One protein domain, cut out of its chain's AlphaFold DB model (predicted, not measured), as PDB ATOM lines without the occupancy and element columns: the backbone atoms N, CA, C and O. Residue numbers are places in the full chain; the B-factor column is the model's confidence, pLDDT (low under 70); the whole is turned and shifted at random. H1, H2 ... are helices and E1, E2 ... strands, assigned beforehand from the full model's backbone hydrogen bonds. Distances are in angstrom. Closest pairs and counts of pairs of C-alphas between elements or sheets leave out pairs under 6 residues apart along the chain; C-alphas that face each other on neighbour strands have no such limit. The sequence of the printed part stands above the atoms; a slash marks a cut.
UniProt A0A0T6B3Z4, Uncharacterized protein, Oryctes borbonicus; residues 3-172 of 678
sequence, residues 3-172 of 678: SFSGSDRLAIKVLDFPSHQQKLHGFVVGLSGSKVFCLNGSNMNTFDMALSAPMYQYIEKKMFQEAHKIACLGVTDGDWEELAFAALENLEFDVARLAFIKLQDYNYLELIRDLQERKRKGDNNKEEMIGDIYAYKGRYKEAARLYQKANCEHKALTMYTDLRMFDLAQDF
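What this domain is: This is residues 3 to 172 of the 678 residues of an uncharacterized protein of Oryctes borbonicus (UniProt A0A0T6B3Z4). A long, rod-like model has a small sandwich of two three-stranded sheets, partly face to face, as a head at one end, and from it a train of helices that makes the rest of the length, H1 to H8 each running the opposite way to the one before, with short H9 at the far end. The printed part has 170 residues, with six named strands first, E1 to E6, and then nine named helices, H1 to H9. The sheet orders are E1 E2 E3 and E4 E5 E6, both antiparallel, and the class is mixed, helices and strands. The whole is loose, with a radius of gyration of the C-alphas of 21.4 A and spans of 72 by 33 by 28 A.

Where its parts are: E1 is residues 3 to 6, beginning at C-alpha 3 (32.096, 27.316, -64.380); E2 is 9 to 13 and E3 20 to 23. E4, 27 to 32, is 15.1 A long, E5, 35 to 40, 15.4 A, and E6, 43 to 48, 16.4 A. H1 is 52 to 60, H2 64 to 71, H3 77 to 89 with 18.3 A, H4 93 to 103, and H5 106 to 120 with 21.1 A. H6 is 126 to 136, H7 140 to 149, H8 153 to 162, and H9 166 to 170, ending at C-alpha 170 (34.373, -16.400, -27.439).

How they stand to each other: E1 E2 E3 and E4 E5 E6 are meanders, each strand the antiparallel neighbour of the one before. N 4 and O 11 are 2.9 A apart, N 10 and O 22 2.8 A, N 29 and O 37 2.8 A, and N 38 and O 45 2.9 A, within hydrogen-bond range. The sheets form a sandwich, two sheets face to face, their best planes 17 degrees apart; the closest C-alphas of E1 and E4, Ser 5 and Val 28, are 5.6 A apart. H1 only grazes the sheet E1 E2 E3, with residues 53 to 54. H3, the hub, touches H1, H2, H4 and H6; its closest C-alphas to H4 are Ala 84 and Ala 96, 4.5 A. H3 and H6 only just touch, with 3 pairs of C-alphas within 8 A, through residues 88 to 89 of H3 alone; Glu 89 and Ile 130 are closest, their C-alphas 6.4 A apart. H4 touches H5, opposite ways at a shallow tilt of 11 degrees, the closest C-alphas being Arg 97 and Leu 109, 6.2 A. H6 and H7 form a helical hairpin, Gly 131 and Ala 143 being closest, 4.2 A between C-alphas. H7 touches H8, with the C-alphas of Ala 144 and Ala 156 closest at 5.0 A, and H8 touches H9, with those of Leu 157 and Ala 169 closest at 5.0 A. In H1 to H9 every O i to N i+4 pair is within hydrogen-bond range.

The domain as a whole: The C-alphas farthest apart, of Ser 42 and Gln 170, are 73.1 A apart. The printed part has no cut and no long link. Mean pLDDT of the printed part is 85.3; residue 124 is under 70.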
ATOM      1  N   SER A   3      32.934  26.433 -65.192       80.06
ATOM      2  CA  SER A   3      32.096  27.316 -64.380       80.06
ATOM      3  C   SER A   3      31.348  28.277 -65.295       80.06
ATOM      4  O   SER A   3      31.971  28.945 -66.118       80.06
ATOM      5  N   PHE A   4      30.032  28.367 -65.146       84.38
ATOM      6  CA  PHE A   4      29.204  29.318 -65.883       84.38
ATOM      7  C   PHE A   4      28.187  29.962 -64.944       84.38
ATOM      8  O   PHE A   4      27.742  29.348 -63.976       84.38
ATOM      9  N   SER A   5      27.832  31.215 -65.213       82.25
ATOM     10  CA  SER A   5      26.860  31.974 -64.422       82.25
ATOM     11  C   SER A   5      25.571  32.205 -65.196       82.25
ATOM     12  O   SER A   5      25.614  32.544 -66.378       82.25
ATOM     13  N   GLY A   6      24.434  32.105 -64.512       77.56
ATOM     14  CA  GLY A   6      23.128  32.497 -65.038       77.56
ATOM     15  C   GLY A   6      22.135  32.739 -63.904       77.56
ATOM     16  O   GLY A   6      22.136  32.002 -62.919       77.56
ATOM     17  N   SER A   7      21.279  33.761 -64.027       76.25
ATOM     18  CA  SER A   7      20.225  34.084 -63.040       76.25
ATOM     19  C   SER A   7      20.723  34.184 -61.581       76.25
ATOM     20  O   SER A   7      20.200  33.497 -60.707       76.25
ATOM     21  N   ASP A   8      21.771  34.982 -61.327       77.25
ATOM     22  CA  ASP A   8      22.421  35.152 -60.005       77.25
ATOM     23  C   ASP A   8      22.870  33.840 -59.329       77.25
ATOM     24  O   ASP A   8      22.895  33.689 -58.099       77.25
ATOM     25  N   ARG A   9      23.236  32.847 -60.145       81.38
ATOM     26  CA  ARG A   9      23.814  31.580 -59.696       81.38
ATOM     27  C   ARG A   9      25.082  31.259 -60.469       81.38
ATOM     28  O   ARG A   9      25.128  31.384 -61.692       81.38
ATOM     29  N   LEU A  10      26.079  30.777 -59.740       82.12
ATOM     30  CA  LEU A  10      27.254  30.093 -60.253       82.12
ATOM     31  C   LEU A  10      26.922  28.605 -60.385       82.12
ATOM     32  O   LEU A  10      26.530  27.974 -59.407       82.12
ATOM     33  N   ALA A  11      27.101  28.038 -61.573       82.56
ATOM     34  CA  ALA A  11      27.011  26.608 -61.818       82.56
ATOM     35  C   ALA A  11      28.397  26.044 -62.145       82.56
ATOM     36  O   ALA A  11      29.104  26.553 -63.018       82.56
ATOM     37  N   ILE A  12      28.771  24.970 -61.456       81.69
ATOM     38  CA  ILE A  12      30.023  24.241 -61.647       81.69
ATOM     39  C   ILE A  12      29.667  22.893 -62.253       81.69
ATOM     40  O   ILE A  12      28.949  22.099 -61.643       81.69
ATOM     41  N   LYS A  13      30.159  22.630 -63.464       82.62
ATOM     42  CA  LYS A  13      29.984  21.356 -64.154       82.62
ATOM     43  C   LYS A  13      31.326  20.677 -64.368       82.62
ATOM     44  O   LYS A  13      32.323  21.283 -64.769       82.62
ATOM     45  N   VAL A  14      31.338  19.383 -64.114       80.25
ATOM     46  CA  VAL A  14      32.513  18.537 -64.213       80.25
ATOM     47  C   VAL A  14      32.152  17.353 -65.091       80.25
ATOM     48  O   VAL A  14      31.239  16.609 -64.753       80.25
ATOM     49  N   LEU A  15      32.845  17.202 -66.226       79.06
ATOM     50  CA  LEU A  15      32.533  16.183 -67.237       79.06
ATOM     51  C   LEU A  15      31.017  16.159 -67.544       79.06
ATOM     52  O   LEU A  15      30.406  17.218 -67.719       79.06
ATOM     53  N   ASP A  16      30.418  14.969 -67.561       78.06
ATOM     54  CA  ASP A  16      28.986  14.734 -67.767       78.06
ATOM     55  C   ASP A  16      28.186  14.665 -66.454       78.06
ATOM     56  O   ASP A  16      27.022  14.264 -66.451       78.06
ATOM     57  N   PHE A  17      28.783  15.054 -65.324       82.00
ATOM     58  CA  PHE A  17      28.108  15.021 -64.030       82.00
ATOM     59  C   PHE A  17      27.094  16.169 -63.873       82.00
ATOM     60  O   PHE A  17      27.207  17.209 -64.541       82.00
ATOM     61  N   PRO A  18      26.090  16.005 -62.987       80.81
ATOM     62  CA  PRO A  18      25.136  17.062 -62.674       80.81
ATOM     63  C   PRO A  18      25.844  18.322 -62.168       80.81
ATOM     64  O   PRO A  18      26.720  18.249 -61.304       80.81
ATOM     65  N   SER A  19      25.451  19.486 -62.694       81.00
ATOM     66  CA  SER A  19      26.047  20.763 -62.298       81.00
ATOM     67  C   SER A  19      25.645  21.144 -60.875       81.00
ATOM     68  O   SER A  19      24.452  21.221 -60.576       81.00
ATOM     69  N   HIS A  20      26.624  21.460 -60.033       79.56
ATOM     70  CA  HIS A  20      26.389  22.013 -58.703       79.56
ATOM     71  C   HIS A  20      26.150  23.525 -58.800       79.56
ATOM     72  O   HIS A  20      26.904  24.215 -59.484       79.56
ATOM     73  N   GLN A  21      25.104  24.042 -58.149       81.31
ATOM     74  CA  GLN A  21      24.727  25.457 -58.219       81.31
ATOM     75  C   GLN A  21      24.859  26.144 -56.861       81.31
ATOM     76  O   GLN A  21      24.318  25.665 -55.867       81.31
ATOM     77  N   GLN A  22      25.483  27.319 -56.846       77.88
ATOM     78  CA  GLN A  22      25.617  28.189 -55.680       77.88
ATOM     79  C   GLN A  22      25.128  29.600 -56.029       77.88
ATOM     80  O   GLN A  22      25.295  30.062 -57.155       77.88
ATOM     81  N   LYS A  23      24.501  30.303 -55.081       78.31
ATOM     82  CA  LYS A  23      24.078  31.697 -55.296       78.31
ATOM     83  C   LYS A  23      25.306  32.601 -55.374       78.31
ATOM     84  O   LYS A  23      26.108  32.606 -54.444       78.31
ATOM     85  N   LEU A  24      25.430  33.361 -56.456       77.88
ATOM     86  CA  LEU A  24      26.528  34.300 -56.658       77.88
ATOM     87  C   LEU A  24      26.074  35.424 -57.592       77.88
ATOM     88  O   LEU A  24      25.524  35.157 -58.656       77.88
ATOM     89  N   HIS A  25      26.332  36.669 -57.193       74.69
ATOM     90  CA  HIS A  25      25.975  37.852 -57.975       74.69
ATOM     91  C   HIS A  25      27.125  38.240 -58.914       74.69
ATOM     92  O   HIS A  25      28.264  38.404 -58.466       74.69
ATOM     93  N   GLY A  26      26.816  38.414 -60.200       77.88
ATOM     94  CA  GLY A  26      27.776  38.781 -61.246       77.88
ATOM     95  C   GLY A  26      27.989  37.697 -62.309       77.88
ATOM     96  O   GLY A  26      27.443  36.597 -62.229       77.88
ATOM     97  N   PHE A  27      28.789  38.027 -63.324       82.31
ATOM     98  CA  PHE A  27      29.090  37.147 -64.457       82.31
ATOM     99  C   PHE A  27      30.479  36.526 -64.321       82.31
ATOM    100  O   PHE A  27      31.455  37.235 -64.089       82.31
ATOM    101  N   VAL A  28      30.588  35.209 -64.491       84.44
ATOM    102  CA  VAL A  28      31.873  34.495 -64.446       84.44
ATOM    103  C   VAL A  28      32.674  34.801 -65.705       84.44
ATOM    104  O   VAL A  28      32.216  34.539 -66.814       84.44
ATOM    105  N   VAL A  29      33.882  35.326 -65.526       83.88
ATOM    106  CA  VAL A  29      34.800  35.693 -66.617       83.88
ATOM    107  C   VAL A  29      35.927  34.671 -66.762       83.88
ATOM    108  O   VAL A  29      36.462  34.484 -67.852       83.88
ATOM    109  N   GLY A  30      36.276  33.966 -65.683       81.88
ATOM    110  CA  GLY A  30      37.304  32.933 -65.720       81.88
ATOM    111  C   GLY A  30      37.359  32.078 -64.460       81.88
ATOM    112  O   GLY A  30      36.853  32.460 -63.405       81.88
ATOM    113  N   LEU A  31      38.009  30.923 -64.587       83.88
ATOM    114  CA  LEU A  31      38.260  29.958 -63.518       83.88
ATOM    115  C   LEU A  31      39.747  29.606 -63.515       83.88
ATOM    116  O   LEU A  31      40.297  29.261 -64.561       83.88
ATOM    117  N   SER A  32      40.384  29.662 -62.348       82.25
ATOM    118  CA  SER A  32      41.758  29.196 -62.151       82.25
ATOM    119  C   SER A  32      41.864  28.439 -60.829       82.25
ATOM    120  O   SER A  32      41.744  29.024 -59.753       82.25
ATOM    121  N   GLY A  33      42.062  27.120 -60.904       80.88
ATOM    122  CA  GLY A  33      42.075  26.245 -59.729       80.88
ATOM    123  C   GLY A  33      40.747  26.290 -58.968       80.88
ATOM    124  O   GLY A  33      39.694  26.024 -59.544       80.88
ATOM    125  N   SER A  34      40.802  26.643 -57.683       81.50
ATOM    126  CA  SER A  34      39.638  26.861 -56.814       81.50
ATOM    127  C   SER A  34      39.062  28.281 -56.888       81.50
ATOM    128  O   SER A  34      38.047  28.546 -56.253       81.50
ATOM    129  N   LYS A  35      39.656  29.191 -57.672       85.00
ATOM    130  CA  LYS A  35      39.250  30.603 -57.743       85.00
ATOM    131  C   LYS A  35      38.425  30.906 -58.980       85.00
ATOM    132  O   LYS A  35      38.861  30.667 -60.108       85.00
ATOM    133  N   VAL A  36      37.264  31.515 -58.766       84.75
ATOM    134  CA  VAL A  36      36.401  32.054 -59.821       84.75
ATOM    135  C   VAL A  36      36.510  33.565 -59.839       84.75
ATOM    136  O   VAL A  36      36.394  34.222 -58.803       84.75
ATOM    137  N   PHE A  37      36.696  34.110 -61.034       85.88
ATOM    138  CA  PHE A  37      36.706  35.543 -61.285       85.88
ATOM    139  C   PHE A  37      35.338  35.963 -61.810       85.88
ATOM    140  O   PHE A  37      34.932  35.555 -62.902       85.88
ATOM    141  N   CYS A  38      34.628  36.764 -61.020       85.00
ATOM    142  CA  CYS A  38      33.287  37.238 -61.325       85.00
ATOM    143  C   CYS A  38      33.284  38.758 -61.492       85.00
ATOM    144  O   CYS A  38      33.718  39.492 -60.603       85.00
ATOM    145  N   LEU A  39      32.741  39.233 -62.610       83.56
ATOM    146  CA  LEU A  39      32.507  40.645 -62.870       83.56
ATOM    147  C   LEU A  39      31.139  41.044 -62.308       83.56
ATOM    148  O   LEU A  39      30.106  40.550 -62.765       83.56
ATOM    149  N   ASN A  40      31.131  41.945 -61.326       81.44
ATOM    150  CA  ASN A  40      29.911  42.528 -60.775       81.44
ATOM    151  C   ASN A  40      29.931  44.048 -61.012       81.44
ATOM    152  O   ASN A  40      30.661  44.787 -60.346       81.44
ATOM    153  N   GLY A  41      29.185  44.513 -62.017       81.38
ATOM    154  CA  GLY A  41      29.278  45.892 -62.504       81.38
ATOM    155  C   GLY A  41      30.662  46.195 -63.093       81.38
ATOM    156  O   GLY A  41      31.056  45.581 -64.082       81.38
ATOM    157  N   SER A  42      31.400  47.130 -62.482       80.81
ATOM    158  CA  SER A  42      32.773  47.513 -62.862       80.81
ATOM    159  C   SER A  42      33.873  46.864 -62.009       80.81
ATOM    160  O   SER A  42      35.050  47.114 -62.255       80.81
ATOM    161  N   ASN A  43      33.514  46.056 -61.004       81.31
ATOM    162  CA  ASN A  43      34.467  45.461 -60.063       81.31
ATOM    163  C   ASN A  43      34.678  43.969 -60.361       81.31
ATOM    164  O   ASN A  43      33.717  43.219 -60.553       81.31
ATOM    165  N   MET A  44      35.943  43.540 -60.374       83.69
ATOM    166  CA  MET A  44      36.324  42.131 -60.483       83.69
ATOM    167  C   MET A  44      36.458  41.538 -59.081       83.69
ATOM    168  O   MET A  44      37.365  41.908 -58.337       83.69
ATOM    169  N   ASN A  45      35.572  40.609 -58.735       83.25
ATOM    170  CA  ASN A  45      35.600  39.903 -57.461       83.25
ATOM    171  C   ASN A  45      36.153  38.491 -57.657       83.25
ATOM    172  O   ASN A  45      35.825  37.809 -58.631       83.25
ATOM    173  N   THR A  46      36.969  38.035 -56.711       83.94
ATOM    174  CA  THR A  46      37.471  36.658 -56.672       83.94
ATOM    175  C   THR A  46      36.749  35.895 -55.572       83.94
ATOM    176  O   THR A  46      36.713  36.349 -54.432       83.94
ATOM    177  N   PHE A  47      36.184  34.743 -55.921       80.25
ATOM    178  CA  PHE A  47      35.501  33.850 -54.990       80.25
ATOM    179  C   PHE A  47      36.180  32.481 -54.986       80.25
ATOM    180  O   PHE A  47      36.469  31.938 -56.054       80.25
ATOM    181  N   ASP A  48      36.400  31.919 -53.800       79.25
ATOM    182  CA  ASP A  48      36.874  30.545 -53.642       79.25
ATOM    183  C   ASP A  48      35.681  29.574 -53.729       79.25
ATOM    184  O   ASP A  48      34.667  29.736 -53.046       79.25
ATOM    185  N   MET A  49      35.784  28.576 -54.603       78.56
ATOM    186  CA  MET A  49      34.774  27.536 -54.795       78.56
ATOM    187  C   MET A  49      34.929  26.404 -53.784       78.56
ATOM    188  O   MET A  49      36.027  25.888 -53.584       78.56
ATOM    189  N   ALA A  50      33.804  25.924 -53.249       79.62
ATOM    190  CA  ALA A  50      33.764  24.657 -52.531       79.62
ATOM    191  C   ALA A  50      33.855  23.489 -53.528       79.62
ATOM    192  O   ALA A  50      32.961  23.283 -54.352       79.62
ATOM    193  N   LEU A  51      34.945  22.725 -53.460       82.62
ATOM    194  CA  LEU A  51      35.235  21.638 -54.401       82.62
ATOM    195  C   LEU A  51      34.801  20.246 -53.913       82.62
ATOM    196  O   LEU A  51      34.950  19.270 -54.651       82.62
ATOM    197  N   SER A  52      34.201  20.150 -52.723       85.12
ATOM    198  CA  SER A  52      33.774  18.884 -52.113       85.12
ATOM    199  C   SER A  52      32.736  18.141 -52.964       85.12
ATOM    200  O   SER A  52      32.891  16.955 -53.232       85.12
ATOM    201  N   ALA A  53      31.703  18.822 -53.477       83.69
ATOM    202  CA  ALA A  53      30.654  18.172 -54.276       83.69
ATOM    203  C   ALA A  53      31.187  17.531 -55.582       83.69
ATOM    204  O   ALA A  53      30.895  16.359 -55.827       83.69
ATOM    205  N   PRO A  54      32.008  18.223 -56.398       83.81
ATOM    206  CA  PRO A  54      32.734  17.592 -57.497       83.81
ATOM    207  C   PRO A  54      33.598  16.396 -57.084       83.81
ATOM    208  O   PRO A  54      33.630  15.397 -57.797       83.81
ATOM    209  N   MET A  55      34.294  16.485 -55.946       87.44
ATOM    210  CA  MET A  55      35.145  15.405 -55.443       87.44
ATOM    211  C   MET A  55      34.327  14.136 -55.145       87.44
ATOM    212  O   MET A  55      34.680  13.069 -55.648       87.44
ATOM    213  N   TYR A  56      33.202  14.243 -54.423       88.62
ATOM    214  CA  TYR A  56      32.326  13.094 -54.146       88.62
ATOM    215  C   TYR A  56      31.774  12.450 -55.425       88.62
ATOM    216  O   TYR A  56      31.753  11.227 -55.530       88.62
ATOM    217  N   GLN A  57      31.424  13.244 -56.444       87.44
ATOM    218  CA  GLN A  57      30.989  12.706 -57.741       87.44
ATOM    219  C   GLN A  57      32.074  11.843 -58.415       87.44
ATOM    220  O   GLN A  57      31.765  10.813 -59.019       87.44
ATOM    221  N   TYR A  58      33.352  12.224 -58.300       88.38
ATOM    222  CA  TYR A  58      34.461  11.399 -58.791       88.38
ATOM    223  C   TYR A  58      34.684  10.140 -57.949       88.38
ATOM    224  O   TYR A  58      34.977   9.083 -58.516       88.38
ATOM    225  N   ILE A  59      34.514  10.225 -56.626       89.25
ATOM    226  CA  ILE A  59      34.607   9.077 -55.712       89.25
ATOM    227  C   ILE A  59      33.530   8.035 -56.044       89.25
ATOM    228  O   ILE A  59      33.853   6.862 -56.225       89.25
ATOM    229  N   GLU A  60      32.273   8.451 -56.230       87.62
ATOM    230  CA  GLU A  60      31.156   7.562 -56.601       87.62
ATOM    231  C   GLU A  60      31.405   6.817 -57.922       87.62
ATOM    232  O   GLU A  60      31.002   5.664 -58.096       87.62
ATOM    233  N   LYS A  61      32.104   7.458 -58.864       87.12
ATOM    234  CA  LYS A  61      32.499   6.867 -60.151       87.12
ATOM    235  C   LYS A  61      33.825   6.103 -60.100       87.12
ATOM    236  O   LYS A  61      34.279   5.641 -61.145       87.12
ATOM    237  N   LYS A  62      34.427   5.943 -58.915       88.75
ATOM    238  CA  LYS A  62      35.723   5.275 -58.676       88.75
ATOM    239  C   LYS A  62      36.907   5.911 -59.413       88.75
ATOM    240  O   LYS A  62      37.905   5.255 -59.698       88.75
ATOM    241  N   MET A  63      36.816   7.199 -59.727       90.19
ATOM    242  CA  MET A  63      37.866   7.965 -60.402       90.19
ATOM    243  C   MET A  63      38.764   8.663 -59.370       90.19
ATOM    244  O   MET A  63      38.822   9.890 -59.294       90.19
ATOM    245  N   PHE A  64      39.472   7.876 -58.559       91.06
ATOM    246  CA  PHE A  64      40.212   8.374 -57.389       91.06
ATOM    247  C   PHE A  64      41.369   9.324 -57.736       91.06
ATOM    248  O   PHE A  64      41.607  10.287 -57.014       91.06
ATOM    249  N   GLN A  65      42.055   9.112 -58.863       90.56
ATOM    250  CA  GLN A  65      43.150   9.985 -59.315       90.56
ATOM    251  C   GLN A  65      42.657  11.407 -59.640       90.56
ATOM    252  O   GLN A  65      43.316  12.395 -59.314       90.56
ATOM    253  N   GLU A  66      41.476  11.524 -60.252       88.62
ATOM    254  CA  GLU A  66      40.863  12.821 -60.561       88.62
ATOM    255  C   GLU A  66      40.259  13.469 -59.308       88.62
ATOM    256  O   GLU A  66      40.407  14.676 -59.112       88.62
ATOM    257  N   ALA A  67      39.673  12.667 -58.410       88.56
ATOM    258  CA  ALA A  67      39.224  13.139 -57.102       88.56
ATOM    259  C   ALA A  67      40.385  13.726 -56.277       88.56
ATOM    260  O   ALA A  67      40.247  14.812 -55.721       88.56
ATOM    261  N   HIS A  68      41.555  13.078 -56.281       90.81
ATOM    262  CA  HIS A  68      42.765  13.572 -55.619       90.81
ATOM    263  C   HIS A  68      43.251  14.905 -56.191       90.81
ATOM    264  O   HIS A  68      43.538  15.833 -55.438       90.81
ATOM    265  N   LYS A  69      43.300  15.043 -57.524       88.62
ATOM    266  CA  LYS A  69      43.673  16.317 -58.165       88.62
ATOM    267  C   LYS A  69      42.752  17.457 -57.733       88.62
ATOM    268  O   LYS A  69      43.229  18.571 -57.551       88.62
ATOM    269  N   ILE A  70      41.459  17.187 -57.558       86.94
ATOM    270  CA  ILE A  70      40.485  18.177 -57.084       86.94
ATOM    271  C   ILE A  70      40.662  18.472 -55.604       86.94
ATOM    272  O   ILE A  70      40.632  19.637 -55.220       86.94
ATOM    273  N   ALA A  71      40.920  17.453 -54.791       87.06
ATOM    274  CA  ALA A  71      41.209  17.633 -53.379       87.06
ATOM    275  C   ALA A  71      42.447  18.532 -53.164       87.06
ATOM    276  O   ALA A  71      42.425  19.430 -52.320       87.06
ATOM    277  N   CYS A  72      43.489  18.399 -54.001       87.19
ATOM    278  CA  CYS A  72      44.674  19.271 -53.980       87.19
ATOM    279  C   CYS A  72      44.376  20.757 -54.249       87.19
ATOM    280  O   CYS A  72      45.172  21.605 -53.853       87.19
ATOM    281  N   LEU A  73      43.267  21.083 -54.923       84.75
ATOM    282  CA  LEU A  73      42.871  22.470 -55.201       84.75
ATOM    283  C   LEU A  73      42.244  23.167 -53.980       84.75
ATOM    284  O   LEU A  73      42.155  24.396 -53.968       84.75
ATOM    285  N   GLY A  74      41.836  22.397 -52.967       80.25
ATOM    286  CA  GLY A  74      41.279  22.894 -51.711       80.25
ATOM    287  C   GLY A  74      39.932  22.252 -51.380       80.25
ATOM    288  O   GLY A  74      38.896  22.673 -51.891       80.25
ATOM    289  N   VAL A  75      39.959  21.261 -50.490       85.94
ATOM    290  CA  VAL A  75      38.794  20.664 -49.813       85.94
ATOM    291  C   VAL A  75      39.081  20.572 -48.313       85.94
ATOM    292  O   VAL A  75      40.214  20.813 -47.889       85.94
ATOM    293  N   THR A  76      38.060  20.275 -47.510       87.19
ATOM    294  CA  THR A  76      38.221  20.158 -46.054       87.19
ATOM    295  C   THR A  76      38.993  18.893 -45.671       87.19
ATOM    296  O   THR A  76      39.060  17.947 -46.454       87.19
ATOM    297  N   ASP A  77      39.557  18.846 -44.463       86.69
ATOM    298  CA  ASP A  77      40.265  17.650 -43.985       86.69
ATOM    299  C   ASP A  77      39.326  16.430 -43.888       86.69
ATOM    300  O   ASP A  77      39.711  15.332 -44.274       86.69
ATOM    301  N   GLY A  78      38.052  16.622 -43.522       87.75
ATOM    302  CA  GLY A  78      37.053  15.541 -43.541       87.75
ATOM    303  C   GLY A  78      36.756  15.003 -44.951       87.75
ATOM    304  O   GLY A  78      36.551  13.808 -45.135       87.75
ATOM    305  N   ASP A  79      36.803  15.859 -45.975       89.38
ATOM    306  CA  ASP A  79      36.678  15.426 -47.374       89.38
ATOM    307  C   ASP A  79      37.910  14.621 -47.832       89.38
ATOM    308  O   ASP A  79      37.789  13.654 -48.591       89.38
ATOM    309  N   TRP A  80      39.102  14.995 -47.355       90.75
ATOM    310  CA  TRP A  80      40.328  14.225 -47.571       90.75
ATOM    311  C   TRP A  80      40.269  12.850 -46.901       90.75
ATOM    312  O   TRP A  80      40.715  11.880 -47.514       90.75
ATOM    313  N   GLU A  81      39.708  12.751 -45.692       90.88
ATOM    314  CA  GLU A  81      39.489  11.477 -44.992       90.88
ATOM    315  C   GLU A  81      38.560  10.558 -45.792       90.88
ATOM    316  O   GLU A  81      38.918   9.411 -46.066       90.88
ATOM    317  N   GLU A  82      37.411  11.056 -46.252       90.19
ATOM    318  CA  GLU A  82      36.472  10.266 -47.061       90.19
ATOM    319  C   GLU A  82      37.090   9.807 -48.391       90.19
ATOM    320  O   GLU A  82      36.931   8.648 -48.787       90.19
ATOM    321  N   LEU A  83      37.865  10.666 -49.065       92.06
ATOM    322  CA  LEU A  83      38.633  10.272 -50.250       92.06
ATOM    323  C   LEU A  83      39.665   9.183 -49.921       92.06
ATOM    324  O   LEU A  83      39.795   8.216 -50.677       92.06
ATOM    325  N   ALA A  84      40.396   9.335 -48.815       91.75
ATOM    326  CA  ALA A  84      41.419   8.393 -48.379       91.75
ATOM    327  C   ALA A  84      40.814   7.014 -48.082       91.75
ATOM    328  O   ALA A  84      41.302   6.006 -48.599       91.75
ATOM    329  N   PHE A  85      39.713   6.968 -47.326       90.19
ATOM    330  CA  PHE A  85      39.001   5.735 -47.001       90.19
ATOM    331  C   PHE A  85      38.353   5.092 -48.223       90.19
ATOM    332  O   PHE A  85      38.515   3.892 -48.423       90.19
ATOM    333  N   ALA A  86      37.673   5.862 -49.076       91.12
ATOM    334  CA  ALA A  86      37.040   5.317 -50.273       91.12
ATOM    335  C   ALA A  86      38.073   4.737 -51.257       91.12
ATOM    336  O   ALA A  86      37.836   3.680 -51.854       91.12
ATOM    337  N   ALA A  87      39.232   5.390 -51.405       91.31
ATOM    338  CA  ALA A  87      40.349   4.869 -52.190       91.31
ATOM    339  C   ALA A  87      40.942   3.600 -51.554       91.31
ATOM    340  O   ALA A  87      41.183   2.617 -52.256       91.31
ATOM    341  N   LEU A  88      41.119   3.586 -50.228       90.06
ATOM    342  CA  LEU A  88      41.671   2.448 -49.490       90.06
ATOM    343  C   LEU A  88      40.750   1.215 -49.535       90.06
ATOM    344  O   LEU A  88      41.223   0.119 -49.827       90.06
ATOM    345  N   GLU A  89      39.440   1.388 -49.340       88.62
ATOM    346  CA  GLU A  89      38.425   0.321 -49.429       88.62
ATOM    347  C   GLU A  89      38.340  -0.289 -50.842       88.62
ATOM    348  O   GLU A  89      38.054  -1.477 -50.996       88.62
ATOM    349  N   ASN A  90      38.637   0.496 -51.885       89.06
ATOM    350  CA  ASN A  90      38.734   0.008 -53.267       89.06
ATOM    351  C   ASN A  90      40.151  -0.480 -53.644       89.06
ATOM    352  O   ASN A  90      40.378  -0.837 -54.802       89.06
ATOM    353  N   LEU A  91      41.080  -0.559 -52.679       86.75
ATOM    354  CA  LEU A  91      42.473  -1.014 -52.831       86.75
ATOM    355  C   LEU A  91      43.322  -0.155 -53.793       86.75
ATOM    356  O   LEU A  91      44.310  -0.635 -54.361       86.75
ATOM    357  N   GLU A  92      42.960   1.121 -53.951       90.62
ATOM    358  CA  GLU A  92      43.712   2.137 -54.694       90.62
ATOM    359  C   GLU A  92      44.752   2.792 -53.768       90.62
ATOM    360  O   GLU A  92      44.597   3.911 -53.269       90.62
ATOM    361  N   PHE A  93      45.830   2.053 -53.498       89.69
ATOM    362  CA  PHE A  93      46.817   2.419 -52.476       89.69
ATOM    363  C   PHE A  93      47.603   3.699 -52.776       89.69
ATOM    364  O   PHE A  93      48.040   4.364 -51.840       89.69
ATOM    365  N   ASP A  94      47.806   4.055 -54.046       90.38
ATOM    366  CA  ASP A  94      48.596   5.238 -54.401       90.38
ATOM    367  C   ASP A  94      47.870   6.532 -54.026       90.38
ATOM    368  O   ASP A  94      48.466   7.406 -53.393       90.38
ATOM    369  N   VAL A  95      46.575   6.626 -54.343       91.44
ATOM    370  CA  VAL A  95      45.741   7.771 -53.951       91.44
ATOM    371  C   VAL A  95      45.521   7.791 -52.445       91.44
ATOM    372  O   VAL A  95      45.690   8.841 -51.829       91.44
ATOM    373  N   ALA A  96      45.209   6.637 -51.842       92.12
ATOM    374  CA  ALA A  96      45.026   6.536 -50.397       92.12
ATOM    375  C   ALA A  96      46.283   6.997 -49.641       92.12
ATOM    376  O   ALA A  96      46.189   7.820 -48.737       92.12
ATOM    377  N   ARG A  97      47.479   6.558 -50.061       93.00
ATOM    378  CA  ARG A  97      48.748   6.982 -49.453       93.00
ATOM    379  C   ARG A  97      48.956   8.489 -49.558       93.00
ATOM    380  O   ARG A  97      49.351   9.107 -48.578       93.00
ATOM    381  N   LEU A  98      48.715   9.087 -50.727       92.62
ATOM    382  CA  LEU A  98      48.861  10.536 -50.900       92.62
ATOM    383  C   LEU A  98      47.884  11.315 -50.008       92.62
ATOM    384  O   LEU A  98      48.282  12.300 -49.386       92.62
ATOM    385  N   ALA A  99      46.645  10.837 -49.893       91.50
ATOM    386  CA  ALA A  99      45.639  11.429 -49.020       91.50
ATOM    387  C   ALA A  99      46.018  11.302 -47.530       91.50
ATOM    388  O   ALA A  99      46.005  12.300 -46.814       91.50
ATOM    389  N   PHE A 100      46.473  10.133 -47.064       92.38
ATOM    390  CA  PHE A 100      46.914   9.953 -45.673       92.38
ATOM    391  C   PHE A 100      48.232  10.674 -45.341       92.38
ATOM    392  O   PHE A 100      48.408  11.116 -44.209       92.38
ATOM    393  N   ILE A 101      49.132  10.892 -46.315       91.88
ATOM    394  CA  ILE A 101      50.293  11.792 -46.143       91.88
ATOM    395  C   ILE A 101      49.813  13.221 -45.882       91.88
ATOM    396  O   ILE A 101      50.374  13.913 -45.032       91.88
ATOM    397  N   LYS A 102      48.781  13.668 -46.608       90.38
ATOM    398  CA  LYS A 102      48.215  15.007 -46.438       90.38
ATOM    399  C   LYS A 102      47.541  15.174 -45.073       90.38
ATOM    400  O   LYS A 102      47.720  16.225 -44.462       90.38
ATOM    401  N   LEU A 103      46.839  14.141 -44.609       90.44
ATOM    402  CA  LEU A 103      46.189  14.078 -43.293       90.44
ATOM    403  C   LEU A 103      47.163  13.822 -42.131       90.44
ATOM    404  O   LEU A 103      46.786  13.986 -40.979       90.44
ATOM    405  N   GLN A 104      48.411  13.444 -42.427       90.31
ATOM    406  CA  GLN A 104      49.433  13.070 -41.440       90.31
ATOM    407  C   GLN A 104      49.038  11.871 -40.556       90.31
ATOM    408  O   GLN A 104      49.517  11.747 -39.430       90.31
ATOM    409  N   ASP A 105      48.210  10.956 -41.068       89.44
ATOM    410  CA  ASP A 105      47.838   9.743 -40.333       89.44
ATOM    411  C   ASP A 105      48.837   8.609 -40.600       89.44
ATOM    412  O   ASP A 105      48.747   7.850 -41.570       89.44
ATOM    413  N   TYR A 106      49.838   8.518 -39.727       89.62
ATOM    414  CA  TYR A 106      50.934   7.558 -39.846       89.62
ATOM    415  C   TYR A 106      50.486   6.095 -39.708       89.62
ATOM    416  O   TYR A 106      51.104   5.225 -40.325       89.62
ATOM    417  N   ASN A 107      49.401   5.821 -38.975       88.69
ATOM    418  CA  ASN A 107      48.922   4.454 -38.740       88.69
ATOM    419  C   ASN A 107      48.397   3.834 -40.040       88.69
ATOM    420  O   ASN A 107      48.735   2.701 -40.385       88.69
ATOM    421  N   TYR A 108      47.622   4.600 -40.814       90.50
ATOM    422  CA  TYR A 108      47.156   4.145 -42.123       90.50
ATOM    423  C   TYR A 108      48.281   4.077 -43.155       90.50
ATOM    424  O   TYR A 108      48.233   3.227 -44.039       90.50
ATOM    425  N   LEU A 109      49.321   4.912 -43.055       90.19
ATOM    426  CA  LEU A 109      50.485   4.814 -43.944       90.19
ATOM    427  C   LEU A 109      51.285   3.527 -43.716       90.19
ATOM    428  O   LEU A 109      51.714   2.900 -44.689       90.19
ATOM    429  N   GLU A 110      51.453   3.119 -42.459       90.50
ATOM    430  CA  GLU A 110      52.043   1.828 -42.102       90.50
ATOM    431  C   GLU A 110      51.175   0.667 -42.599       90.50
ATOM    432  O   GLU A 110      51.677  -0.196 -43.323       90.50
ATOM    433  N   LEU A 111      49.860   0.712 -42.354       89.88
ATOM    434  CA  LEU A 111      48.927  -0.287 -42.879       89.88
ATOM    435  C   LEU A 111      49.010  -0.402 -44.410       89.88
ATOM    436  O   LEU A 111      49.086  -1.502 -44.951       89.88
ATOM    437  N   ILE A 112      49.018   0.721 -45.135       91.12
ATOM    438  CA  ILE A 112      49.097   0.728 -46.602       91.12
ATOM    439  C   ILE A 112      50.411   0.121 -47.085       91.12
ATOM    440  O   ILE A 112      50.399  -0.648 -48.047       91.12
ATOM    441  N   ARG A 113      51.536   0.433 -46.432       90.25
ATOM    442  CA  ARG A 113      52.837  -0.167 -46.752       90.25
ATOM    443  C   ARG A 113      52.778  -1.686 -46.599       90.25
ATOM    444  O   ARG A 113      53.177  -2.402 -47.520       90.25
ATOM    445  N   ASP A 114      52.235  -2.163 -45.486       88.38
ATOM    446  CA  ASP A 114      52.149  -3.587 -45.175       88.38
ATOM    447  C   ASP A 114      51.202  -4.319 -46.146       88.38
ATOM    448  O   ASP A 114      51.540  -5.381 -46.675       88.38
ATOM    449  N   LEU A 115      50.051  -3.721 -46.481       86.94
ATOM    450  CA  LEU A 115      49.117  -4.246 -47.486       86.94
ATOM    451  C   LEU A 115      49.733  -4.267 -48.897       86.94
ATOM    452  O   LEU A 115      49.565  -5.243 -49.635       86.94
ATOM    453  N   GLN A 116      50.485  -3.229 -49.279       86.88
ATOM    454  CA  GLN A 116      51.217  -3.188 -50.550       86.88
ATOM    455  C   GLN A 116      52.295  -4.278 -50.618       86.88
ATOM    456  O   GLN A 116      52.478  -4.888 -51.673       86.88
ATOM    457  N   GLU A 117      52.998  -4.548 -49.517       85.62
ATOM    458  CA  GLU A 117      54.000  -5.611 -49.452       85.62
ATOM    459  C   GLU A 117      53.362  -7.003 -49.563       85.62
ATOM    460  O   GLU A 117      53.847  -7.835 -50.334       85.62
ATOM    461  N   ARG A 118      52.232  -7.243 -48.882       83.06
ATOM    462  CA  ARG A 118      51.464  -8.497 -49.015       83.06
ATOM    463  C   ARG A 118      50.971  -8.718 -50.446       83.06
ATOM    464  O   ARG A 118      51.161  -9.800 -50.998       83.06
ATOM    465  N   LYS A 119      50.463  -7.669 -51.102       82.50
ATOM    466  CA  LYS A 119      50.057  -7.724 -52.517       82.50
ATOM    467  C   LYS A 119      51.229  -8.037 -53.455       82.50
ATOM    468  O   LYS A 119      51.051  -8.764 -54.429       82.50
ATOM    469  N   ARG A 120      52.441  -7.540 -53.168       81.69
ATOM    470  CA  ARG A 120      53.661  -7.885 -53.935       81.69
ATOM    471  C   ARG A 120      54.096  -9.337 -53.734       81.69
ATOM    472  O   ARG A 120      54.644  -9.922 -54.662       81.69
ATOM    473  N   LYS A 121      53.847  -9.915 -52.554       80.44
ATOM    474  CA  LYS A 121      54.145 -11.322 -52.227       80.44
ATOM    475  C   LYS A 121      53.158 -12.323 -52.853       80.44
ATOM    476  O   LYS A 121      53.381 -13.522 -52.737       80.44
ATOM    477  N   GLY A 122      52.122 -11.853 -53.557       73.19
ATOM    478  CA  GLY A 122      51.162 -12.695 -54.283       73.19
ATOM    479  C   GLY A 122      49.935 -13.115 -53.471       73.19
ATOM    480  O   GLY A 122      49.159 -13.945 -53.939       73.19
ATOM    481  N   ASP A 123      49.745 -12.539 -52.283       70.88
ATOM    482  CA  ASP A 123      48.563 -12.773 -51.462       70.88
ATOM    483  C   ASP A 123      47.366 -11.980 -52.019       70.88
ATOM    484  O   ASP A 123      47.413 -10.752 -52.138       70.88
ATOM    485  N   ASN A 124      46.313 -12.691 -52.428       66.69
ATOM    486  CA  ASN A 124      45.162 -12.144 -53.154       66.69
ATOM    487  C   ASN A 124      43.853 -12.195 -52.346       66.69
ATOM    488  O   ASN A 124      42.781 -11.960 -52.918       66.69
ATOM    489  N   ASN A 125      43.912 -12.458 -51.036       80.19
ATOM    490  CA  ASN A 125      42.741 -12.442 -50.159       80.19
ATOM    491  C   ASN A 125      42.226 -11.011 -49.941       80.19
ATOM    492  O   ASN A 125      42.471 -10.364 -48.924       80.19
ATOM    493  N   LYS A 126      41.471 -10.499 -50.919       81.81
ATOM    494  CA  LYS A 126      40.891  -9.148 -50.871       81.81
ATOM    495  C   LYS A 126      40.011  -8.946 -49.638       81.81
ATOM    496  O   LYS A 126      40.031  -7.869 -49.061       81.81
ATOM    497  N   GLU A 127      39.260  -9.967 -49.232       84.44
ATOM    498  CA  GLU A 127      38.370  -9.898 -48.066       84.44
ATOM    499  C   GLU A 127      39.144  -9.743 -46.752       84.44
ATOM    500  O   GLU A 127      38.727  -8.978 -45.888       84.44
ATOM    501  N   GLU A 128      40.307 -10.383 -46.634       85.19
ATOM    502  CA  GLU A 128      41.203 -10.268 -45.482       85.19
ATOM    503  C   GLU A 128      41.843  -8.876 -45.404       85.19
ATOM    504  O   GLU A 128      41.849  -8.254 -44.344       85.19
ATOM    505  N   MET A 129      42.306  -8.342 -46.541       85.44
ATOM    506  CA  MET A 129      42.856  -6.982 -46.620       85.44
ATOM    507  C   MET A 129      41.806  -5.924 -46.272       85.44
ATOM    508  O   MET A 129      42.092  -4.973 -45.549       85.44
ATOM    509  N   ILE A 130      40.578  -6.092 -46.772       86.50
ATOM    510  CA  ILE A 130      39.459  -5.205 -46.440       86.50
ATOM    511  C   ILE A 130      39.078  -5.367 -44.957       86.50
ATOM    512  O   ILE A 130      38.774  -4.373 -44.303       86.50
ATOM    513  N   GLY A 131      39.163  -6.580 -44.401       87.25
ATOM    514  CA  GLY A 131      39.024  -6.835 -42.965       87.25
ATOM    515  C   GLY A 131      40.025  -6.035 -42.124       87.25
ATOM    516  O   GLY A 131      39.602  -5.327 -41.212       87.25
ATOM    517  N   ASP A 132      41.313  -6.058 -42.491       87.75
ATOM    518  CA  ASP A 132      42.368  -5.264 -41.838       87.75
ATOM    519  C   ASP A 132      42.058  -3.755 -41.920       87.75
ATOM    520  O   ASP A 132      42.168  -3.041 -40.923       87.75
ATOM    521  N   ILE A 133      41.572  -3.260 -43.065       89.62
ATOM    522  CA  ILE A 133      41.162  -1.852 -43.225       89.62
ATOM    523  C   ILE A 133      40.006  -1.492 -42.277       89.62
ATOM    524  O   ILE A 133      40.058  -0.463 -41.595       89.62
ATOM    525  N   TYR A 134      38.970  -2.333 -42.192       90.12
ATOM    526  CA  TYR A 134      37.842  -2.098 -41.287       90.12
ATOM    527  C   TYR A 134      38.230  -2.204 -39.810       90.12
ATOM    528  O   TYR A 134      37.662  -1.474 -38.993       90.12
ATOM    529  N   ALA A 135      39.198  -3.058 -39.463       89.12
ATOM    530  CA  ALA A 135      39.737  -3.151 -38.110       89.12
ATOM    531  C   ALA A 135      40.415  -1.834 -37.702       89.12
ATOM    532  O   ALA A 135      40.092  -1.284 -36.649       89.12
ATOM    533  N   TYR A 136      41.253  -1.263 -38.573       87.94
ATOM    534  CA  TYR A 136      41.879   0.042 -38.327       87.94
ATOM    535  C   TYR A 136      40.855   1.187 -38.285       87.94
ATOM    536  O   TYR A 136      40.987   2.094 -37.474       87.94
ATOM    537  N   LYS A 137      39.787   1.128 -39.096       88.69
ATOM    538  CA  LYS A 137      38.661   2.093 -39.079       88.69
ATOM    539  C   LYS A 137      37.777   1.999 -37.824       88.69
ATOM    540  O   LYS A 137      36.867   2.807 -37.657       88.69
ATOM    541  N   GLY A 138      37.992   1.010 -36.954       86.62
ATOM    542  CA  GLY A 138      37.193   0.802 -35.742       86.62
ATOM    543  C   GLY A 138      35.863   0.070 -35.966       86.62
ATOM    544  O   GLY A 138      35.043  -0.034 -35.053       86.62
ATOM    545  N   ARG A 139      35.618  -0.475 -37.166       90.00
ATOM    546  CA  ARG A 139      34.403  -1.248 -37.489       90.00
ATOM    547  C   ARG A 139      34.618  -2.745 -37.270       90.00
ATOM    548  O   ARG A 139      34.504  -3.558 -38.187       90.00
ATOM    549  N   TYR A 140      34.878  -3.128 -36.023       89.88
ATOM    550  CA  TYR A 140      35.302  -4.487 -35.660       89.88
ATOM    551  C   TYR A 140      34.297  -5.588 -36.033       89.88
ATOM    552  O   TYR A 140      34.693  -6.656 -36.488       89.88
ATOM    553  N   LYS A 141      32.986  -5.324 -35.935       88.19
ATOM    554  CA  LYS A 141      31.947  -6.300 -36.325       88.19
ATOM    555  C   LYS A 141      31.945  -6.593 -37.827       88.19
ATOM    556  O   LYS A 141      31.670  -7.720 -38.232       88.19
ATOM    557  N   GLU A 142      32.218  -5.584 -38.652       87.88
ATOM    558  CA  GLU A 142      32.309  -5.737 -40.109       87.88
ATOM    559  C   GLU A 142      33.625  -6.428 -40.485       87.88
ATOM    560  O   GLU A 142      33.601  -7.372 -41.276       87.88
ATOM    561  N   ALA A 143      34.730  -6.052 -39.831       89.81
ATOM    562  CA  ALA A 143      36.029  -6.709 -39.971       89.81
ATOM    563  C   ALA A 143      35.962  -8.205 -39.625       89.81
ATOM    564  O   ALA A 143      36.359  -9.040 -40.431       89.81
ATOM    565  N   ALA A 144      35.364  -8.571 -38.486       86.94
ATOM    566  CA  ALA A 144      35.218  -9.963 -38.063       86.94
ATOM    567  C   ALA A 144      34.388 -10.806 -39.044       86.94
ATOM    568  O   ALA A 144      34.756 -11.939 -39.344       86.94
ATOM    569  N   ARG A 145      33.304 -10.248 -39.607       87.94
ATOM    570  CA  ARG A 145      32.516 -10.927 -40.653       87.94
ATOM    571  C   ARG A 145      33.333 -11.169 -41.920       87.94
ATOM    572  O   ARG A 145      33.136 -12.185 -42.578       87.94
ATOM    573  N   LEU A 146      34.210 -10.236 -42.285       87.69
ATOM    574  CA  LEU A 146      35.095 -10.385 -43.440       87.69
ATOM    575  C   LEU A 146      36.210 -11.399 -43.172       87.69
ATOM    576  O   LEU A 146      36.470 -12.236 -44.030       87.69
ATOM    577  N   TYR A 147      36.791 -11.408 -41.971       88.94
ATOM    578  CA  TYR A 147      37.746 -12.439 -41.564       88.94
ATOM    579  C   TYR A 147      37.123 -13.834 -41.537       88.94
ATOM    580  O   TYR A 147      37.761 -14.787 -41.973       88.94
ATOM    581  N   GLN A 148      35.868 -13.956 -41.095       85.81
ATOM    582  CA  GLN A 148      35.138 -15.220 -41.134       85.81
ATOM    583  C   GLN A 148      34.898 -15.693 -42.575       85.81
ATOM    584  O   GLN A 148      35.132 -16.857 -42.883       85.81
ATOM    585  N   LYS A 149      34.501 -14.792 -43.486       85.94
ATOM    586  CA  LYS A 149      34.355 -15.116 -44.920       85.94
ATOM    587  C   LYS A 149      35.675 -15.543 -45.567       85.94
ATOM    588  O   LYS A 149      35.677 -16.455 -46.389       85.94
ATOM    589  N   ALA A 150      36.786 -14.950 -45.134       83.94
ATOM    590  CA  ALA A 150      38.134 -15.308 -45.559       83.94
ATOM    591  C   ALA A 150      38.697 -16.579 -44.878       83.94
ATOM    592  O   ALA A 150      39.854 -16.918 -45.113       83.94
ATOM    593  N   ASN A 151      37.921 -17.287 -44.038       82.19
ATOM    594  CA  ASN A 151      38.366 -18.426 -43.212       82.19
ATOM    595  C   ASN A 151      39.551 -18.107 -42.268       82.19
ATOM    596  O   ASN A 151      40.322 -18.991 -41.895       82.19
ATOM    597  N   CYS A 152      39.702 -16.850 -41.849       82.44
ATOM    598  CA  CYS A 152      40.741 -16.382 -40.928       82.44
ATOM    599  C   CYS A 152      40.172 -16.056 -39.535       82.44
ATOM    600  O   CYS A 152      40.416 -14.977 -38.993       82.44
ATOM    601  N   GLU A 153      39.428 -16.983 -38.926       83.19
ATOM    602  CA  GLU A 153      38.767 -16.773 -37.622       83.19
ATOM    603  C   GLU A 153      39.756 -16.450 -36.490       83.19
ATOM    604  O   GLU A 153      39.461 -15.616 -35.635       83.19
ATOM    605  N   HIS A 154      40.980 -16.993 -36.540       84.12
ATOM    606  CA  HIS A 154      42.048 -16.646 -35.595       84.12
ATOM    607  C   HIS A 154      42.351 -15.140 -35.583       84.12
ATOM    608  O   HIS A 154      42.615 -14.583 -34.524       84.12
ATOM    609  N   LYS A 155      42.305 -14.445 -36.729       84.88
ATOM    610  CA  LYS A 155      42.533 -12.989 -36.764       84.88
ATOM    611  C   LYS A 155      41.408 -12.222 -36.080       84.88
ATOM    612  O   LYS A 155      41.681 -11.253 -35.379       84.88
ATOM    613  N   ALA A 156      40.163 -12.670 -36.247       85.69
ATOM    614  CA  ALA A 156      39.025 -12.097 -35.537       85.69
ATOM    615  C   ALA A 156      39.141 -12.331 -34.023       85.69
ATOM    616  O   ALA A 156      38.928 -11.399 -33.251       85.69
ATOM    617  N   LEU A 157      39.553 -13.537 -33.612       85.12
ATOM    618  CA  LEU A 157      39.830 -13.876 -32.218       85.12
ATOM    619  C   LEU A 157      40.913 -12.964 -31.630       85.12
ATOM    620  O   LEU A 157      40.642 -12.300 -30.636       85.12
ATOM    621  N   THR A 158      42.086 -12.876 -32.275       86.56
ATOM    622  CA  THR A 158      43.202 -12.022 -31.832       86.56
ATOM    623  C   THR A 158      42.780 -10.558 -31.739       86.56
ATOM    624  O   THR A 158      43.005  -9.923 -30.714       86.56
ATOM    625  N   MET A 159      42.085 -10.043 -32.760       87.94
ATOM    626  CA  MET A 159      41.564  -8.676 -32.762       87.94
ATOM    627  C   MET A 159      40.645  -8.432 -31.558       87.94
ATOM    628  O   MET A 159      40.816  -7.443 -30.848       87.94
ATOM    629  N   TYR A 160      39.678  -9.316 -31.296       88.81
ATOM    630  CA  TYR A 160      38.770  -9.135 -30.164       88.81
ATOM    631  C   TYR A 160      39.449  -9.334 -28.804       88.81
ATOM    632  O   TYR A 160      39.097  -8.611 -27.873       88.81
ATOM    633  N   THR A 161      40.430 -10.232 -28.665       84.81
ATOM    634  CA  THR A 161      41.224 -10.347 -27.429       84.81
ATOM    635  C   THR A 161      42.083  -9.109 -27.189       84.81
ATOM    636  O   THR A 161      42.085  -8.590 -26.073       84.81
ATOM    637  N   ASP A 162      42.730  -8.565 -28.225       85.19
ATOM    638  CA  ASP A 162      43.564  -7.360 -28.122       85.19
ATOM    639  C   ASP A 162      42.719  -6.134 -27.745       85.19
ATOM    640  O   ASP A 162      43.109  -5.320 -26.904       85.19
ATOM    641  N   LEU A 163      41.507  -6.043 -28.301       86.69
ATOM    642  CA  LEU A 163      40.523  -5.005 -27.981       86.69
ATOM    643  C   LEU A 163      39.748  -5.276 -26.683       86.69
ATOM    644  O   LEU A 163      38.888  -4.475 -26.314       86.69
ATOM    645  N   ARG A 164      40.042  -6.382 -25.982       82.12
ATOM    646  CA  ARG A 164      39.404  -6.808 -24.720       82.12
ATOM    647  C   ARG A 164      37.900  -7.073 -24.836       82.12
ATOM    648  O   ARG A 164      37.176  -7.064 -23.844       82.12
ATOM    649  N   MET A 165      37.414  -7.346 -26.039       84.69
ATOM    650  CA  MET A 165      36.035  -7.750 -26.308       84.69
ATOM    651  C   MET A 165      35.894  -9.273 -26.162       84.69
ATOM    652  O   MET A 165      35.541  -9.968 -27.112       84.69
ATOM    653  N   PHE A 166      36.186  -9.800 -24.968       80.88
ATOM    654  CA  PHE A 166      36.270 -11.247 -24.717       80.88
ATOM    655  C   PHE A 166      34.969 -12.003 -25.005       80.88
ATOM    656  O   PHE A 166      35.019 -13.138 -25.466       80.88
ATOM    657  N   ASP A 167      33.815 -11.375 -24.779       80.69
ATOM    658  CA  ASP A 167      32.516 -12.015 -25.016       80.69
ATOM    659  C   ASP A 167      32.264 -12.232 -26.517       80.69
ATOM    660  O   ASP A 167      31.755 -13.272 -26.911       80.69
ATOM    661  N   LEU A 168      32.700 -11.290 -27.367       82.75
ATOM    662  CA  LEU A 168      32.656 -11.449 -28.825       82.75
ATOM    663  C   LEU A 168      33.770 -12.368 -29.328       82.75
ATOM    664  O   LEU A 168      33.576 -13.052 -30.321       82.75
ATOM    665  N   ALA A 169      34.925 -12.391 -28.657       81.94
ATOM    666  CA  ALA A 169      36.035 -13.284 -28.982       81.94
ATOM    667  C   ALA A 169      35.647 -14.761 -28.787       81.94
ATOM    668  O   ALA A 169      36.042 -15.613 -29.581       81.94
ATOM    669  N   GLN A 170      34.837 -15.052 -27.762       80.19
ATOM    670  CA  GLN A 170      34.373 -16.400 -27.439       80.19
ATOM    671  C   GLN A 170      33.549 -17.032 -28.571       80.19
ATOM    672  O   GLN A 170      33.656 -18.235 -28.791       80.19
ATOM    673  N   ASP A 171      32.806 -16.231 -29.339       79.94
ATOM    674  CA  ASP A 171      32.023 -16.704 -30.490       79.94
ATOM    675  C   ASP A 171      32.899 -17.217 -31.652       79.94
ATOM    676  O   ASP A 171      32.412 -17.951 -32.512       79.94
ATOM    677  N   PHE A 172      34.186 -16.845 -31.687       76.06
ATOM    678  CA  PHE A 172      35.161 -17.265 -32.707       76.06
ATOM    679  C   PHE A 172      36.125 -18.348 -32.207       76.06
ATOM    680  O   PHE A 172      37.036 -18.752 -32.931       76.06
TER     681      PHE A 172